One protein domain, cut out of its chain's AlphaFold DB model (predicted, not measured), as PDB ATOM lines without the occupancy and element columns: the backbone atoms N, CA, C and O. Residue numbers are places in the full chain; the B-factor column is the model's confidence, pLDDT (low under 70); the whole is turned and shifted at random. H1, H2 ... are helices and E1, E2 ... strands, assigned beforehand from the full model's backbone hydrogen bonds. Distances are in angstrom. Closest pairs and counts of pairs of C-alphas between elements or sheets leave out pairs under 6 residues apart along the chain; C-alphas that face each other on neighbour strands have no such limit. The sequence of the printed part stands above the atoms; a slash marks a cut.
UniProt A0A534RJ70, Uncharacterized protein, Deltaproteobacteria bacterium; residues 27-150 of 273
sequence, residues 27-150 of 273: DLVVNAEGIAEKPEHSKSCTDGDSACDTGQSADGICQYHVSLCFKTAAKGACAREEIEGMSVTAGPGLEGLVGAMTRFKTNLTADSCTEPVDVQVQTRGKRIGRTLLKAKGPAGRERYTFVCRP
ATOM      1  N   ASP A  27      20.188  38.538  30.453       87.12
ATOM      2  CA  ASP A  27      19.130  39.417  30.925       87.12
ATOM      3  C   ASP A  27      18.303  39.919  29.740       87.12
ATOM      4  O   ASP A  27      18.830  40.259  28.675       87.12
ATOM      5  N   LEU A  28      16.988  39.968  29.937       89.69
ATOM      6  CA  LEU A  28      16.072  40.595  28.996       89.69
ATOM      7  C   LEU A  28      15.947  42.068  29.376       89.69
ATOM      8  O   LEU A  28      15.679  42.385  30.523       89.69
ATOM      9  N   VAL A  29      16.087  42.960  28.406       90.19
ATOM     10  CA  VAL A  29      15.865  44.395  28.552       90.19
ATOM     11  C   VAL A  29      14.758  44.799  27.592       90.19
ATOM     12  O   VAL A  29      14.852  44.569  26.388       90.19
ATOM     13  N   VAL A  30      13.704  45.413  28.121       93.81
ATOM     14  CA  VAL A  30      12.566  45.887  27.326       93.81
ATOM     15  C   VAL A  30      12.805  47.343  26.954       93.81
ATOM     16  O   VAL A  30      12.639  48.243  27.778       93.81
ATOM     17  N   ASN A  31      13.211  47.578  25.711       93.56
ATOM     18  CA  ASN A  31      13.457  48.921  25.216       93.56
ATOM     19  C   ASN A  31      12.166  49.516  24.649       93.56
ATOM     20  O   ASN A  31      11.518  48.882  23.826       93.56
ATOM     21  N   ALA A  32      11.812  50.725  25.077       94.00
ATOM     22  CA  ALA A  32      10.702  51.489  24.521       94.00
ATOM     23  C   ALA A  32      11.277  52.805  24.007       94.00
ATOM     24  O   ALA A  32      11.932  53.519  24.772       94.00
ATOM     25  N   GLU A  33      11.090  53.083  22.721       90.44
ATOM     26  CA  GLU A  33      11.646  54.272  22.083       90.44
ATOM     27  C   GLU A  33      11.170  55.547  22.788       90.44
ATOM     28  O   GLU A  33      10.038  55.622  23.262       90.44
ATOM     29  N   GLY A  34      12.085  56.506  22.953       83.50
ATOM     30  CA  GLY A  34      11.805  57.765  23.645       83.50
ATOM     31  C   GLY A  34      11.597  57.666  25.163       83.50
ATOM     32  O   GLY A  34      11.422  58.687  25.825       83.50
ATOM     33  N   ILE A  35      11.676  56.468  25.761       86.50
ATOM     34  CA  ILE A  35      11.488  56.270  27.206       86.50
ATOM     35  C   ILE A  35      12.729  55.654  27.850       86.50
ATOM     36  O   ILE A  35      13.027  54.464  27.701       86.50
ATOM     37  N   ALA A  36      13.395  56.450  28.687       82.12
ATOM     38  CA  ALA A  36      14.516  55.986  29.499       82.12
ATOM     39  C   ALA A  36      14.133  54.793  30.404       82.12
ATOM     40  O   ALA A  36      13.037  54.732  30.971       82.12
ATOM     41  N   GLU A  37      15.043  53.826  30.548       80.88
ATOM     42  CA  GLU A  37      14.891  52.714  31.496       80.88
ATOM     43  C   GLU A  37      14.921  53.227  32.941       80.88
ATOM     44  O   GLU A  37      15.744  54.072  33.296       80.88
ATOM     45  N   LYS A  38      14.028  52.694  33.780       80.25
ATOM     46  CA  LYS A  38      13.963  52.991  35.215       80.25
ATOM     47  C   LYS A  38      14.268  51.735  36.035       80.25
ATOM     48  O   LYS A  38      13.941  50.645  35.566       80.25
ATOM     49  N   PRO A  39      14.803  51.860  37.265       79.81
ATOM     50  CA  PRO A  39      15.114  50.709  38.121       79.81
ATOM     51  C   PRO A  39      13.922  49.774  38.380       79.81
ATOM     52  O   PRO A  39      14.103  48.579  38.584       79.81
ATOM     53  N   GLU A  40      12.699  50.304  38.376       85.81
ATOM     54  CA  GLU A  40      11.467  49.549  38.606       85.81
ATOM     55  C   GLU A  40      10.857  48.900  37.346       85.81
ATOM     56  O   GLU A  40       9.723  48.415  37.410       85.81
ATOM     57  N   HIS A  41      11.552  48.918  36.201       89.69
ATOM     58  CA  HIS A  41      11.062  48.387  34.919       89.69
ATOM     59  C   HIS A  41       9.701  48.972  34.498       89.69
ATOM     60  O   HIS A  41       8.804  48.284  34.001       89.69
ATOM     61  N   SER A  42       9.523  50.273  34.733       93.00
ATOM     62  CA  SER A  42       8.300  51.007  34.409       93.00
ATOM     63  C   SER A  42       8.520  51.920  33.210       93.00
ATOM     64  O   SER A  42       9.374  52.808  33.239       93.00
ATOM     65  N   LYS A  43       7.713  51.726  32.168       94.25
ATOM     66  CA  LYS A  43       7.644  52.558  30.967       94.25
ATOM     67  C   LYS A  43       6.390  53.401  31.048       94.25
ATOM     68  O   LYS A  43       5.284  52.873  31.138       94.25
ATOM     69  N   SER A  44       6.547  54.717  31.071       92.62
ATOM     70  CA  SER A  44       5.419  55.615  31.260       92.62
ATOM     71  C   SER A  44       5.387  56.671  30.184       92.62
ATOM     72  O   SER A  44       6.412  57.282  29.919       92.62
ATOM     73  N   CYS A  45       4.200  56.878  29.629       91.12
ATOM     74  CA  CYS A  45       3.932  57.897  28.634       91.12
ATOM     75  C   CYS A  45       2.657  58.657  29.009       91.12
ATOM     76  O   CYS A  45       1.860  58.173  29.828       91.12
ATOM     77  N   THR A  46       2.495  59.847  28.451       89.69
ATOM     78  CA  THR A  46       1.248  60.607  28.492       89.69
ATOM     79  C   THR A  46       0.614  60.519  27.111       89.69
ATOM     80  O   THR A  46       1.302  60.692  26.118       89.69
ATOM     81  N   ASP A  47      -0.674  60.213  27.058       85.81
ATOM     82  CA  ASP A  47      -1.457  60.130  25.821       85.81
ATOM     83  C   ASP A  47      -1.364  61.460  25.047       85.81
ATOM     84  O   ASP A  47      -1.625  62.530  25.614       85.81
ATOM     85  N   GLY A  48      -0.914  61.381  23.792       80.75
ATOM     86  CA  GLY A  48      -0.586  62.515  22.923       80.75
ATOM     87  C   GLY A  48       0.834  63.099  23.052       80.75
ATOM     88  O   GLY A  48       1.122  64.095  22.391       80.75
ATOM     89  N   ASP A  49       1.724  62.539  23.879       81.31
ATOM     90  CA  ASP A  49       3.121  62.994  24.007       81.31
ATOM     91  C   ASP A  49       3.985  62.459  22.856       81.31
ATOM     92  O   ASP A  49       4.312  61.273  22.808       81.31
ATOM     93  N   SER A  50       4.418  63.339  21.951       81.06
ATOM     94  CA  SER A  50       5.198  62.958  20.768       81.06
ATOM     95  C   SER A  50       6.540  62.289  21.080       81.06
ATOM     96  O   SER A  50       7.111  61.647  20.201       81.06
ATOM     97  N   ALA A  51       7.072  62.433  22.299       81.50
ATOM     98  CA  ALA A  51       8.319  61.783  22.683       81.50
ATOM     99  C   ALA A  51       8.153  60.276  22.913       81.50
ATOM    100  O   ALA A  51       9.130  59.545  22.795       81.50
ATOM    101  N   CYS A  52       6.958  59.801  23.277       85.50
ATOM    102  CA  CYS A  52       6.761  58.418  23.721       85.50
ATOM    103  C   CYS A  52       5.475  57.747  23.222       85.50
ATOM    104  O   CYS A  52       5.323  56.538  23.407       85.50
ATOM    105  N   ASP A  53       4.563  58.518  22.633       87.62
ATOM    106  CA  ASP A  53       3.315  58.072  22.033       87.62
ATOM    107  C   ASP A  53       3.411  58.211  20.513       87.62
ATOM    108  O   ASP A  53       3.216  59.287  19.942       87.62
ATOM    109  N   THR A  54       3.732  57.111  19.836       83.00
ATOM    110  CA  THR A  54       3.960  57.116  18.386       83.00
ATOM    111  C   THR A  54       2.685  57.333  17.578       83.00
ATOM    112  O   THR A  54       2.772  57.736  16.418       83.00
ATOM    113  N   GLY A  55       1.509  57.140  18.187       75.38
ATOM    114  CA  GLY A  55       0.221  57.498  17.592       75.38
ATOM    115  C   GLY A  55      -0.028  59.009  17.573       75.38
ATOM    116  O   GLY A  55      -0.851  59.479  16.783       75.38
ATOM    117  N   GLN A  56       0.690  59.766  18.416       68.81
ATOM    118  CA  GLN A  56       0.675  61.234  18.519       68.81
ATOM    119  C   GLN A  56      -0.729  61.848  18.672       68.81
ATOM    120  O   GLN A  56      -0.937  63.035  18.419       68.81
ATOM    121  N   SER A  57      -1.706  61.044  19.084       74.06
ATOM    122  CA  SER A  57      -3.112  61.420  19.182       74.06
ATOM    123  C   SER A  57      -3.533  61.338  20.639       74.06
ATOM    124  O   SER A  57      -3.262  60.349  21.297       74.06
ATOM    125  N   ALA A  58      -4.213  62.366  21.146       78.00
ATOM    126  CA  ALA A  58      -4.793  62.365  22.491       78.00
ATOM    127  C   ALA A  58      -6.133  61.598  22.511       78.00
ATOM    128  O   ALA A  58      -7.186  62.166  22.823       78.00
ATOM    129  N   ASP A  59      -6.117  60.337  22.085       79.88
ATOM    130  CA  ASP A  59      -7.301  59.489  21.904       79.88
ATOM    131  C   ASP A  59      -7.557  58.542  23.092       79.88
ATOM    132  O   ASP A  59      -8.538  57.788  23.119       79.88
ATOM    133  N   GLY A  60      -6.714  58.626  24.121       85.56
ATOM    134  CA  GLY A  60      -6.748  57.773  25.295       85.56
ATOM    135  C   GLY A  60      -5.912  56.505  25.142       85.56
ATOM    136  O   GLY A  60      -6.060  55.614  25.993       85.56
ATOM    137  N   ILE A  61      -5.059  56.406  24.120       91.12
ATOM    138  CA  ILE A  61      -4.207  55.257  23.820       91.12
ATOM    139  C   ILE A  61      -2.764  55.726  23.631       91.12
ATOM    140  O   ILE A  61      -2.416  56.303  22.618       91.12
ATOM    141  N   CYS A  62      -1.880  55.347  24.556       93.19
ATOM    142  CA  CYS A  62      -0.451  55.526  24.323       93.19
ATOM    143  C   CYS A  62       0.065  54.365  23.467       93.19
ATOM    144  O   CYS A  62       0.032  53.209  23.923       93.19
ATOM    145  N   GLN A  63       0.559  54.663  22.268       95.12
ATOM    146  CA  GLN A  63       1.244  53.702  21.411       95.12
ATOM    147  C   GLN A  63       2.757  53.759  21.649       95.12
ATOM    148  O   GLN A  63       3.402  54.777  21.439       95.12
ATOM    149  N   TYR A  64       3.338  52.643  22.076       95.12
ATOM    150  CA  TYR A  64       4.771  52.513  22.319       95.12
ATOM    151  C   TYR A  64       5.415  51.715  21.196       95.12
ATOM    152  O   TYR A  64       4.917  50.643  20.855       95.12
ATOM    153  N   HIS A  65       6.581  52.155  20.734       95.38
ATOM    154  CA  HIS A  65       7.443  51.365  19.860       95.38
ATOM    155  C   HIS A  65       8.463  50.594  20.707       95.38
ATOM    156  O   HIS A  65       9.303  51.198  21.383       95.38
ATOM    157  N   VAL A  66       8.352  49.264  20.761       96.56
ATOM    158  CA  VAL A  66       9.049  48.444  21.768       96.56
ATOM    159  C   VAL A  66       9.843  47.311  21.132       96.56
ATOM    160  O   VAL A  66       9.314  46.547  20.329       96.56
ATOM    161  N   SER A  67      11.093  47.135  21.564       95.06
ATOM    162  CA  SER A  67      11.935  45.986  21.222       95.06
ATOM    163  C   SER A  67      12.412  45.234  22.465       95.06
ATOM    164  O   SER A  67      12.571  45.786  23.557       95.06
ATOM    165  N   LEU A  68      12.615  43.927  22.310       94.00
ATOM    166  CA  LEU A  68      13.104  43.042  23.361       94.00
ATOM    167  C   LEU A  68      14.580  42.749  23.101       94.00
ATOM    168  O   LEU A  68      14.910  42.091  22.121       94.00
ATOM    169  N   CYS A  69      15.457  43.243  23.968       91.50
ATOM    170  CA  CYS A  69      16.903  43.104  23.841       91.50
ATOM    171  C   CYS A  69      17.464  42.108  24.854       91.50
ATOM    172  O   CYS A  69      17.044  42.078  26.005       91.50
ATOM    173  N   PHE A  70      18.460  41.334  24.455       89.25
ATOM    174  CA  PHE A  70      19.100  40.299  25.253       89.25
ATOM    175  C   PHE A  70      20.549  40.693  25.491       89.25
ATOM    176  O   PHE A  70      21.322  40.885  24.548       89.25
ATOM    177  N   LYS A  71      20.917  40.859  26.758       86.69
ATOM    178  CA  LYS A  71      22.248  41.318  27.156       86.69
ATOM    179  C   LYS A  71      22.860  40.342  28.143       86.69
ATOM    180  O   LYS A  71      22.166  39.729  28.938       86.69
ATOM    181  N   THR A  72      24.177  40.221  28.109       82.69
ATOM    182  CA  THR A  72      24.937  39.443  29.086       82.69
ATOM    183  C   THR A  72      26.003  40.332  29.709       82.69
ATOM    184  O   THR A  72      26.557  41.211  29.050       82.69
ATOM    185  N   ALA A  73      26.291  40.114  30.992       71.19
ATOM    186  CA  ALA A  73      27.393  40.788  31.680       71.19
ATOM    187  C   ALA A  73      28.777  40.292  31.209       71.19
ATOM    188  O   ALA A  73      29.795  40.927  31.487       71.19
ATOM    189  N   ALA A  74      28.834  39.150  30.513       68.31
ATOM    190  CA  ALA A  74      30.060  38.615  29.931       68.31
ATOM    191  C   ALA A  74      30.358  39.249  28.560       68.31
ATOM    192  O   ALA A  74      29.459  39.699  27.857       68.31
ATOM    193  N   LYS A  75      31.629  39.257  28.137       63.25
ATOM    194  CA  LYS A  75      31.990  39.648  26.763       63.25
ATOM    195  C   LYS A  75      31.410  38.630  25.773       63.25
ATOM    196  O   LYS A  75      31.883  37.498  25.737       63.25
ATOM    197  N   GLY A  76      30.430  39.038  24.971       72.12
ATOM    198  CA  GLY A  76      29.821  38.206  23.928       72.12
ATOM    199  C   GLY A  76      28.312  38.424  23.798       72.12
ATOM    200  O   GLY A  76      27.743  39.284  24.465       72.12
ATOM    201  N   ALA A  77      27.673  37.646  22.925       78.38
ATOM    202  CA  ALA A  77      26.217  37.573  22.823       78.38
ATOM    203  C   ALA A  77      25.657  36.546  23.822       78.38
ATOM    204  O   ALA A  77      26.381  35.669  24.298       78.38
ATOM    205  N   CYS A  78      24.363  36.643  24.133       84.31
ATOM    206  CA  CYS A  78      23.686  35.608  24.908       84.31
ATOM    207  C   CYS A  78      23.721  34.260  24.179       84.31
ATOM    208  O   CYS A  78      23.587  34.202  22.955       84.31
ATOM    209  N   ALA A  79      23.871  33.172  24.937       83.12
ATOM    210  CA  ALA A  79      23.833  31.838  24.359       83.12
ATOM    211  C   ALA A  79      22.431  31.530  23.812       83.12
ATOM    212  O   ALA A  79      21.413  31.871  24.426       83.12
ATOM    213  N   ARG A  80      22.380  30.847  22.666       84.44
ATOM    214  CA  ARG A  80      21.132  30.484  21.987       84.44
ATOM    215  C   ARG A  80      20.192  29.709  22.909       84.44
ATOM    216  O   ARG A  80      19.007  30.023  22.987       84.44
ATOM    217  N   GLU A  81      20.730  28.752  23.656       83.75
ATOM    218  CA  GLU A  81      19.970  27.885  24.557       83.75
ATOM    219  C   GLU A  81      19.357  28.670  25.727       83.75
ATOM    220  O   GLU A  81      18.304  28.304  26.251       83.75
ATOM    221  N   GLU A  82      20.000  29.766  26.145       86.19
ATOM    222  CA  GLU A  82      19.473  30.641  27.192       86.19
ATOM    223  C   GLU A  82      18.281  31.436  26.673       86.19
ATOM    224  O   GLU A  82      17.233  31.417  27.320       86.19
ATOM    225  N   ILE A  83      18.404  32.045  25.488       87.12
ATOM    226  CA  ILE A  83      17.319  32.789  24.831       87.12
ATOM    227  C   ILE A  83      16.128  31.866  24.541       87.12
ATOM    228  O   ILE A  83      14.975  32.224  24.808       87.12
ATOM    229  N   GLU A  84      16.378  30.652  24.042       87.69
ATOM    230  CA  GLU A  84      15.333  29.656  23.781       87.69
ATOM    231  C   GLU A  84      14.539  29.317  25.053       87.69
ATOM    232  O   GLU A  84      13.312  29.186  24.986       87.69
ATOM    233  N   GLY A  85      15.201  29.287  26.215       88.38
ATOM    234  CA  GLY A  85      14.581  29.076  27.524       88.38
ATOM    235  C   GLY A  85      13.804  30.273  28.093       88.38
ATOM    236  O   GLY A  85      13.039  30.098  29.049       88.38
ATOM    237  N   MET A  86      13.957  31.478  27.534       91.25
ATOM    238  CA  MET A  86      13.238  32.673  27.996       91.25
ATOM    239  C   MET A  86      11.793  32.687  27.497       91.25
ATOM    240  O   MET A  86      11.453  32.076  26.494       91.25
ATOM    241  N   SER A  87      10.889  33.388  28.166       93.31
ATOM    242  CA  SER A  87       9.527  33.580  27.650       93.31
ATOM    243  C   SER A  87       8.944  34.888  28.140       93.31
ATOM    244  O   SER A  87       9.319  35.383  29.202       93.31
ATOM    245  N   VAL A  88       8.008  35.434  27.367       96.19
ATOM    246  CA  VAL A  88       7.230  36.605  27.757       96.19
ATOM    247  C   VAL A  88       5.745  36.278  27.752       96.19
ATOM    248  O   VAL A  88       5.262  35.475  26.956       96.19
ATOM    249  N   THR A  89       5.011  36.894  28.668       96.88
ATOM    250  CA  THR A  89       3.551  36.854  28.728       96.88
ATOM    251  C   THR A  89       3.049  38.286  28.748       96.88
ATOM    252  O   THR A  89       3.353  39.040  29.676       96.88
ATOM    253  N   ALA A  90       2.299  38.648  27.714       96.75
ATOM    254  CA  ALA A  90       1.723  39.969  27.533       96.75
ATOM    255  C   ALA A  90       0.355  40.084  28.218       96.75
ATOM    256  O   ALA A  90      -0.453  39.157  28.181       96.75
ATOM    257  N   GLY A  91       0.112  41.225  28.861       96.19
ATOM    258  CA  GLY A  91      -1.234  41.706  29.151       96.19
ATOM    259  C   GLY A  91      -1.873  42.362  27.919       96.19
ATOM    260  O   GLY A  91      -1.228  42.440  26.872       96.19
ATOM    261  N   PRO A  92      -3.112  42.869  28.057       96.12
ATOM    262  CA  PRO A  92      -3.847  43.491  26.960       96.12
ATOM    263  C   PRO A  92      -3.046  44.600  26.274       96.12
ATOM    264  O   PRO A  92      -2.463  45.443  26.969       96.12
ATOM    265  N   GLY A  93      -3.034  44.582  24.941       93.94
ATOM    266  CA  GLY A  93      -2.390  45.575  24.079       93.94
ATOM    267  C   GLY A  93      -0.884  45.374  23.872       93.94
ATOM    268  O   GLY A  93      -0.274  46.114  23.105       93.94
ATOM    269  N   LEU A  94      -0.271  44.376  24.525       97.19
ATOM    270  CA  LEU A  94       1.152  44.041  24.387       97.19
ATOM    271  C   LEU A  94       1.404  42.748  23.586       97.19
ATOM    272  O   LEU A  94       2.530  42.245  23.553       97.19
ATOM    273  N   GLU A  95       0.377  42.158  22.976       96.06
ATOM    274  CA  GLU A  95       0.429  40.836  22.338       96.06
ATOM    275  C   GLU A  95       1.468  40.772  21.207       96.06
ATOM    276  O   GLU A  95       2.105  39.731  21.004       96.06
ATOM    277  N   GLY A  96       1.715  41.904  20.535       94.81
ATOM    278  CA  GLY A  96       2.746  42.044  19.504       94.81
ATOM    279  C   GLY A  96       4.141  41.614  19.970       94.81
ATOM    280  O   GLY A  96       4.881  41.005  19.194       94.81
ATOM    281  N   LEU A  97       4.475  41.814  21.252       96.50
ATOM    282  CA  LEU A  97       5.774  41.435  21.827       96.50
ATOM    283  C   LEU A  97       5.947  39.923  21.966       96.50
ATOM    284  O   LEU A  97       7.061  39.413  21.835       96.50
ATOM    285  N   VAL A  98       4.858  39.185  22.194       96.25
ATOM    286  CA  VAL A  98       4.897  37.715  22.188       96.25
ATOM    287  C   VAL A  98       5.206  37.226  20.774       96.25
ATOM    288  O   VAL A  98       6.069  36.368  20.594       96.25
ATOM    289  N   GLY A  99       4.568  37.824  19.764       94.38
ATOM    290  CA  GLY A  99       4.852  37.539  18.358       94.38
ATOM    291  C   GLY A  99       6.295  37.874  17.963       94.38
ATOM    292  O   GLY A  99       6.945  37.060  17.308       94.38
ATOM    293  N   ALA A 100       6.812  39.026  18.401       93.44
ATOM    294  CA  ALA A 100       8.194  39.441  18.159       93.44
ATOM    295  C   ALA A 100       9.204  38.454  18.765       93.44
ATOM    296  O   ALA A 100      10.114  38.004  18.071       93.44
ATOM    297  N   MET A 101       8.993  38.038  20.019       93.00
ATOM    298  CA  MET A 101       9.814  37.020  20.686       93.00
ATOM    299  C   MET A 101       9.807  35.689  19.919       93.00
ATOM    300  O   MET A 101      10.857  35.074  19.739       93.00
ATOM    301  N   THR A 102       8.643  35.230  19.452       92.81
ATOM    302  CA  THR A 102       8.550  33.974  18.696       92.81
ATOM    303  C   THR A 102       9.290  34.057  17.361       92.81
ATOM    304  O   THR A 102      10.070  33.154  17.060       92.81
ATOM    305  N   ARG A 103       9.107  35.141  16.593       91.56
ATOM    306  CA  ARG A 103       9.815  35.351  15.314       91.56
ATOM    307  C   ARG A 103      11.327  35.453  15.498       91.56
ATOM    308  O   ARG A 103      12.094  34.886  14.723       91.56
ATOM    309  N   PHE A 104      11.752  36.125  16.560       90.44
ATOM    310  CA  PHE A 104      13.162  36.234  16.905       90.44
ATOM    311  C   PHE A 104      13.776  34.869  17.228       90.44
ATOM    312  O   PHE A 104      14.827  34.527  16.704       90.44
ATOM    313  N   LYS A 105      13.079  34.027  17.999       88.75
ATOM    314  CA  LYS A 105      13.548  32.668  18.313       88.75
ATOM    315  C   LYS A 105      13.674  31.754  17.096       88.75
ATOM    316  O   LYS A 105      14.549  30.890  17.070       88.75
ATOM    317  N   THR A 106      12.808  31.914  16.098       86.25
ATOM    318  CA  THR A 106      12.899  31.124  14.860       86.25
ATOM    319  C   THR A 106      14.091  31.535  14.002       86.25
ATOM    320  O   THR A 106      14.710  30.679  13.378       86.25
ATOM    321  N   ASN A 107      14.458  32.816  14.045       80.94
ATOM    322  CA  ASN A 107      15.535  33.402  13.259       80.94
ATOM    323  C   ASN A 107      16.615  33.973  14.180       80.94
ATOM    324  O   ASN A 107      16.972  35.134  14.022       80.94
ATOM    325  N   LEU A 108      17.103  33.193  15.158       75.31
ATOM    326  CA  LEU A 108      18.182  33.640  16.050       75.31
ATOM    327  C   LEU A 108      19.457  33.875  15.235       75.31
ATOM    328  O   LEU A 108      20.284  32.978  15.055       75.31
ATOM    329  N   THR A 109      19.568  35.085  14.711       62.78
ATOM    330  CA  THR A 109      20.771  35.708  14.190       62.78
ATOM    331  C   THR A 109      21.559  36.267  15.375       62.78
ATOM    332  O   THR A 109      21.093  36.269  16.514       62.78
ATOM    333  N   ALA A 110      22.780  36.741  15.142       59.81
ATOM    334  CA  ALA A 110      23.583  37.381  16.187       59.81
ATOM    335  C   ALA A 110      22.998  38.730  16.680       59.81
ATOM    336  O   ALA A 110      23.656  39.430  17.452       59.81
ATOM    337  N   ASP A 111      21.794  39.102  16.233       61.88
ATOM    338  CA  ASP A 111      21.115  40.335  16.601       61.88
ATOM    339  C   ASP A 111      20.674  40.271  18.061       61.88
ATOM    340  O   ASP A 111      20.032  39.329  18.523       61.88
ATOM    341  N   SER A 112      21.057  41.289  18.823       80.69
ATOM    342  CA  SER A 112      20.827  41.342  20.264       80.69
ATOM    343  C   SER A 112      19.408  41.770  20.629       80.69
ATOM    344  O   SER A 112      19.062  41.705  21.804       80.69
ATOM    345  N   CYS A 113      18.583  42.193  19.667       89.75
ATOM    346  CA  CYS A 113      17.224  42.668  19.905       89.75
ATOM    347  C   CYS A 113      16.244  42.153  18.848       89.75
ATOM    348  O   CYS A 113      16.608  41.935  17.696       89.75
ATOM    349  N   THR A 114      14.976  42.012  19.234       92.25
ATOM    350  CA  THR A 114      13.884  41.778  18.282       92.25
ATOM    351  C   THR A 114      13.673  42.997  17.391       92.25
ATOM    352  O   THR A 114      13.953  44.126  17.802       92.25
ATOM    353  N   GLU A 115      13.066  42.786  16.223       90.56
ATOM    354  CA  GLU A 115      12.429  43.887  15.498       90.56
ATOM    355  C   GLU A 115      11.451  44.618  16.436       90.56
ATOM    356  O   GLU A 115      10.723  43.954  17.196       90.56
ATOM    357  N   PRO A 116      11.455  45.961  16.438       92.94
ATOM    358  CA  PRO A 116      10.494  46.733  17.201       92.94
ATOM    359  C   PRO A 116       9.053  46.447  16.771       92.94
ATOM    360  O   PRO A 116       8.770  46.184  15.602       92.94
ATOM    361  N   VAL A 117       8.133  46.511  17.725       96.44
ATOM    362  CA  VAL A 117       6.697  46.368  17.487       96.44
ATOM    363  C   VAL A 117       5.931  47.440  18.236       96.44
ATOM    364  O   VAL A 117       6.283  47.793  19.365       96.44
ATOM    365  N   ASP A 118       4.847  47.907  17.625       95.25
ATOM    366  CA  ASP A 118       3.925  48.813  18.289       95.25
ATOM    367  C   ASP A 118       3.042  48.048  19.275       95.25
ATOM    368  O   ASP A 118       2.464  47.000  18.963       95.25
ATOM    369  N   VAL A 119       2.946  48.577  20.488       96.50
ATOM    370  CA  VAL A 119       2.070  48.077  21.546       96.50
ATOM    371  C   VAL A 119       1.273  49.219  22.141       96.50
ATOM    372  O   VAL A 119       1.737  50.353  22.201       96.50
ATOM    373  N   GLN A 120       0.064  48.928  22.602       96.06
ATOM    374  CA  GLN A 120      -0.900  49.953  22.978       96.06
ATOM    375  C   GLN A 120      -1.322  49.807  24.432       96.06
ATOM    376  O   GLN A 120      -1.618  48.711  24.915       96.06
ATOM    377  N   VAL A 121      -1.393  50.931  25.141       96.44
ATOM    378  CA  VAL A 121      -1.904  50.973  26.511       96.44
ATOM    379  C   VAL A 121      -3.048  51.957  26.594       96.44
ATOM    380  O   VAL A 121      -2.854  53.167  26.550       96.44
ATOM    381  N   GLN A 122      -4.247  51.415  26.777       93.62
ATOM    382  CA  GLN A 122      -5.461  52.209  26.886       93.62
ATOM    383  C   GLN A 122      -5.634  52.782  28.293       93.62
ATOM    384  O   GLN A 122      -5.492  52.085  29.307       93.62
ATOM    385  N   THR A 123      -6.001  54.054  28.351       89.94
ATOM    386  CA  THR A 123      -6.491  54.724  29.556       89.94
ATOM    387  C   THR A 123      -7.920  54.281  29.880       89.94
ATOM    388  O   THR A 123      -8.586  53.587  29.113       89.94
ATOM    389  N   ARG A 124      -8.421  54.651  31.063       83.06
ATOM    390  CA  ARG A 124      -9.835  54.454  31.432       83.06
ATOM    391  C   ARG A 124     -10.492  55.814  31.616       83.06
ATOM    392  O   ARG A 124     -10.710  56.253  32.751       83.06
ATOM    393  N   GLY A 125     -10.739  56.500  30.502       77.56
ATOM    394  CA  GLY A 125     -11.122  57.912  30.497       77.56
ATOM    395  C   GLY A 125     -10.051  58.751  31.197       77.56
ATOM    396  O   GLY A 125      -8.867  58.612  30.921       77.56
ATOM    397  N   LYS A 126     -10.434  59.533  32.214       76.75
ATOM    398  CA  LYS A 126      -9.499  60.356  33.014       76.75
ATOM    399  C   LYS A 126      -8.577  59.569  33.960       76.75
ATOM    400  O   LYS A 126      -7.930  60.167  34.820       76.75
ATOM    401  N   ARG A 127      -8.549  58.236  33.900       84.81
ATOM    402  CA  ARG A 127      -7.729  57.397  34.790       84.81
ATOM    403  C   ARG A 127      -6.572  56.758  34.039       84.81
ATOM    404  O   ARG A 127      -6.734  56.281  32.921       84.81
ATOM    405  N   ILE A 128      -5.436  56.675  34.730       89.81
ATOM    406  CA  ILE A 128      -4.213  56.020  34.258       89.81
ATOM    407  C   ILE A 128      -4.500  54.578  33.820       89.81
ATOM    408  O   ILE A 128      -5.024  53.774  34.598       89.81
ATOM    409  N   GLY A 129      -4.107  54.268  32.588       94.44
ATOM    410  CA  GLY A 129      -4.062  52.931  32.015       94.44
ATOM    411  C   GLY A 129      -2.788  52.199  32.415       94.44
ATOM    412  O   GLY A 129      -1.717  52.801  32.505       94.44
ATOM    413  N   ARG A 130      -2.892  50.894  32.685       96.12
ATOM    414  CA  ARG A 130      -1.732  50.046  32.981       96.12
ATOM    415  C   ARG A 130      -1.888  48.674  32.354       96.12
ATOM    416  O   ARG A 130      -2.938  48.051  32.497       96.12
ATOM    417  N   THR A 131      -0.810  48.182  31.768       96.88
ATOM    418  CA  THR A 131      -0.678  46.792  31.328       96.88
ATOM    419  C   THR A 131       0.715  46.278  31.691       96.88
ATOM    420  O   THR A 131       1.614  47.050  32.033       96.88
ATOM    421  N   LEU A 132       0.872  44.959  31.725       96.75
ATOM    422  CA  LEU A 132       2.077  44.308  32.225       96.75
ATOM    423  C   LEU A 132       2.637  43.364  31.174       96.75
ATOM    424  O   LEU A 132       1.901  42.546  30.627       96.75
ATOM    425  N   LEU A 133       3.952  43.392  31.004       97.44
ATOM    426  CA  LEU A 133       4.700  42.322  30.365       97.44
ATOM    427  C   LEU A 133       5.433  41.544  31.458       97.44
ATOM    428  O   LEU A 133       6.182  42.109  32.256       97.44
ATOM    429  N   LYS A 134       5.198  40.239  31.530       96.50
ATOM    430  CA  LYS A 134       5.920  39.348  32.443       96.50
ATOM    431  C   LYS A 134       6.982  38.618  31.648       96.50
ATOM    432  O   LYS A 134       6.641  37.921  30.699       96.50
ATOM    433  N   ALA A 135       8.234  38.740  32.057       94.25
ATOM    434  CA  ALA A 135       9.337  38.003  31.471       94.25
ATOM    435  C   ALA A 135       9.774  36.884  32.413       94.25
ATOM    436  O   ALA A 135       9.764  37.036  33.635       94.25
ATOM    437  N   LYS A 136      10.148  35.742  31.851       93.25
ATOM    438  CA  LYS A 136      10.766  34.634  32.572       93.25
ATOM    439  C   LYS A 136      12.086  34.327  31.886       93.25
ATOM    440  O   LYS A 136      12.078  33.893  30.737       93.25
ATOM    441  N   GLY A 137      13.182  34.539  32.598       88.56
ATOM    442  CA  GLY A 137      14.534  34.255  32.138       88.56
ATOM    443  C   GLY A 137      15.324  33.401  33.132       88.56
ATOM    444  O   GLY A 137      14.762  32.913  34.119       88.56
ATOM    445  N   PRO A 138      16.635  33.225  32.896       79.88
ATOM    446  CA  PRO A 138      17.521  32.460  33.771       79.88
ATOM    447  C   PRO A 138      17.639  33.060  35.179       79.88
ATOM    448  O   PRO A 138      17.790  32.326  36.154       79.88
ATOM    449  N   ALA A 139      17.562  34.391  35.288       76.06
ATOM    450  CA  ALA A 139      17.642  35.117  36.555       76.06
ATOM    451  C   ALA A 139      16.346  35.049  37.385       76.06
ATOM    452  O   ALA A 139      16.384  35.279  38.593       76.06
ATOM    453  N   GLY A 140      15.213  34.688  36.772       86.94
ATOM    454  CA  GLY A 140      13.923  34.602  37.447       86.94
ATOM    455  C   GLY A 140      12.776  35.178  36.624       86.94
ATOM    456  O   GLY A 140      12.787  35.151  35.393       86.94
ATOM    457  N   ARG A 141      11.738  35.647  37.325       91.31
ATOM    458  CA  ARG A 141      10.587  36.322  36.718       91.31
ATOM    459  C   ARG A 141      10.684  37.820  36.959       91.31
ATOM    460  O   ARG A 141      10.766  38.242  38.107       91.31
ATOM    461  N   GLU A 142      10.561  38.589  35.894       92.06
ATOM    462  CA  GLU A 142      10.560  40.048  35.914       92.06
ATOM    463  C   GLU A 142       9.217  40.587  35.431       92.06
ATOM    464  O   GLU A 142       8.449  39.910  34.732       92.06
ATOM    465  N   ARG A 143       8.903  41.811  35.848       94.25
ATOM    466  CA  ARG A 143       7.642  42.477  35.531       94.25
ATOM    467  C   ARG A 143       7.946  43.860  34.993       94.25
ATOM    468  O   ARG A 143       8.440  44.698  35.733       94.25
ATOM    469  N   TYR A 144       7.552  44.086  33.753       95.44
ATOM    470  CA  TYR A 144       7.639  45.374  33.092       95.44
ATOM    471  C   TYR A 144       6.249  45.996  33.074       95.44
ATOM    472  O   TYR A 144       5.276  45.354  32.662       95.44
ATOM    473  N   THR A 145       6.135  47.221  33.575       96.31
ATOM    474  CA  THR A 145       4.857  47.933  33.654       96.31
ATOM    475  C   THR A 145       4.814  49.012  32.597       96.31
ATOM    476  O   THR A 145       5.647  49.909  32.615       96.31
ATOM    477  N   PHE A 146       3.812  48.962  31.727       96.38
ATOM    478  CA  PHE A 146       3.531  50.043  30.796       96.38
ATOM    479  C   PHE A 146       2.374  50.878  31.336       96.38
ATOM    480  O   PHE A 146       1.354  50.338  31.780       96.38
ATOM    481  N   VAL A 147       2.559  52.194  31.356       95.38
ATOM    482  CA  VAL A 147       1.668  53.148  32.013       95.38
ATOM    483  C   VAL A 147       1.330  54.282  31.061       95.38
ATOM    484  O   VAL A 147       2.167  55.158  30.838       95.38
ATOM    485  N   CYS A 148       0.080  54.318  30.613       94.31
ATOM    486  CA  CYS A 148      -0.456  55.445  29.865       94.31
ATOM    487  C   CYS A 148      -1.189  56.392  30.811       94.31
ATOM    488  O   CYS A 148      -2.170  56.014  31.467       94.31
ATOM    489  N   ARG A 149      -0.692  57.620  30.940       91.81
ATOM    490  CA  ARG A 149      -1.419  58.689  31.624       91.81
ATOM    491  C   ARG A 149      -2.403  59.317  30.636       91.81
ATOM    492  O   ARG A 149      -2.013  59.511  29.495       91.81
ATOM    493  N   PRO A 150      -3.639  59.632  31.058       83.88
ATOM    494  CA  PRO A 150      -4.581  60.359  30.215       83.88
ATOM    495  C   PRO A 150      -3.955  61.643  29.704       83.88
ATOM    496  O   PRO A 150      -3.239  62.306  30.462       83.88
TER     497      PRO A 150
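What this domain is: This is residues 27 to 150 of the 273 residues of an uncharacterized protein of Deltaproteobacteria bacterium (UniProt A0A534RJ70). Two twisted sheets lie partly face to face, their strands running roughly along the long axis of the body: E2, E7, E6 and E4 make one wall, E1, E3 and E5 the other. H2 fills in beside the edge strand E4 and covers part of the three-strand sheet, while the small H1 and the loop of residues 47 to 60 lie toward opposite ends. The printed part has 124 residues with two named helices and seven named strands, in the order E1 E2 E3 H1 E4 H2 E5 E6 E7, a mixed class. The sheet E2 E7 E6 E4 is mixed and the sheet E1 E3 E5 antiparallel. The whole is compact, radius of gyration of the C-alphas 14.6 A, yet elongated, 44 by 24 by 23 A.

How they stand to each other: E1, residues 27 to 32, is antiparallel to E3, residues 61 to 72, with N 29 and O 69 2.7 A apart. E3 is staggered: residues 66 to 71 pair with E1, and residues 61 to 66 with E5, residues 117 to 122, antiparallel, N 64 to O 119 being 2.8 A. In the other sheet, E2, residues 42 to 46, is parallel to E7, residues 140 to 149, with N 43 and O 145 2.8 A apart. E7 forms an antiparallel hairpin with E6, residues 129 to 137, N 133 to O 144 being 2.9 A. E4, residues 87 to 90, is antiparallel to E6, with N 89 and O 134 2.8 A apart. Between the sheets, the closest C-alphas of E3 and E7 are those of Cys 62 and Cys 148, 5.5 A. H2, residues 95 to 106, on one face of the sheet E1 E3 E5, makes two layers, helix over sheet, at a height of 8.8 A. H2 is also on the other sheet; its closest C-alphas with E4 are those of Val 98 and Val 88, 6.1 A. H1, residues 80 to 85, only grazes both sheets and is close to but not clearly touching H2, Glu 84 to Lys 105, C-alphas 6.5 A apart. In H1 and H2 every O i to N i+4 pair is within hydrogen-bond range.

Where its parts are: E1 begins at C-alpha 27 (19.130, 39.417, 30.925). E3 is 33.6 A long, E7 29.1 A, E6 26.4 A and H2 17.5 A. E7 ends at C-alpha 149 (-1.419, 58.689, 31.624).

The domain as a whole: The C-alphas farthest apart, of Lys 75 and Gly 125, are 47.0 A apart. The printed part has no cut. The link E2 to E3 is long. Mean pLDDT of the printed part is 87.9; residues 56, 74 to 75 and 109 to 111 are under 70.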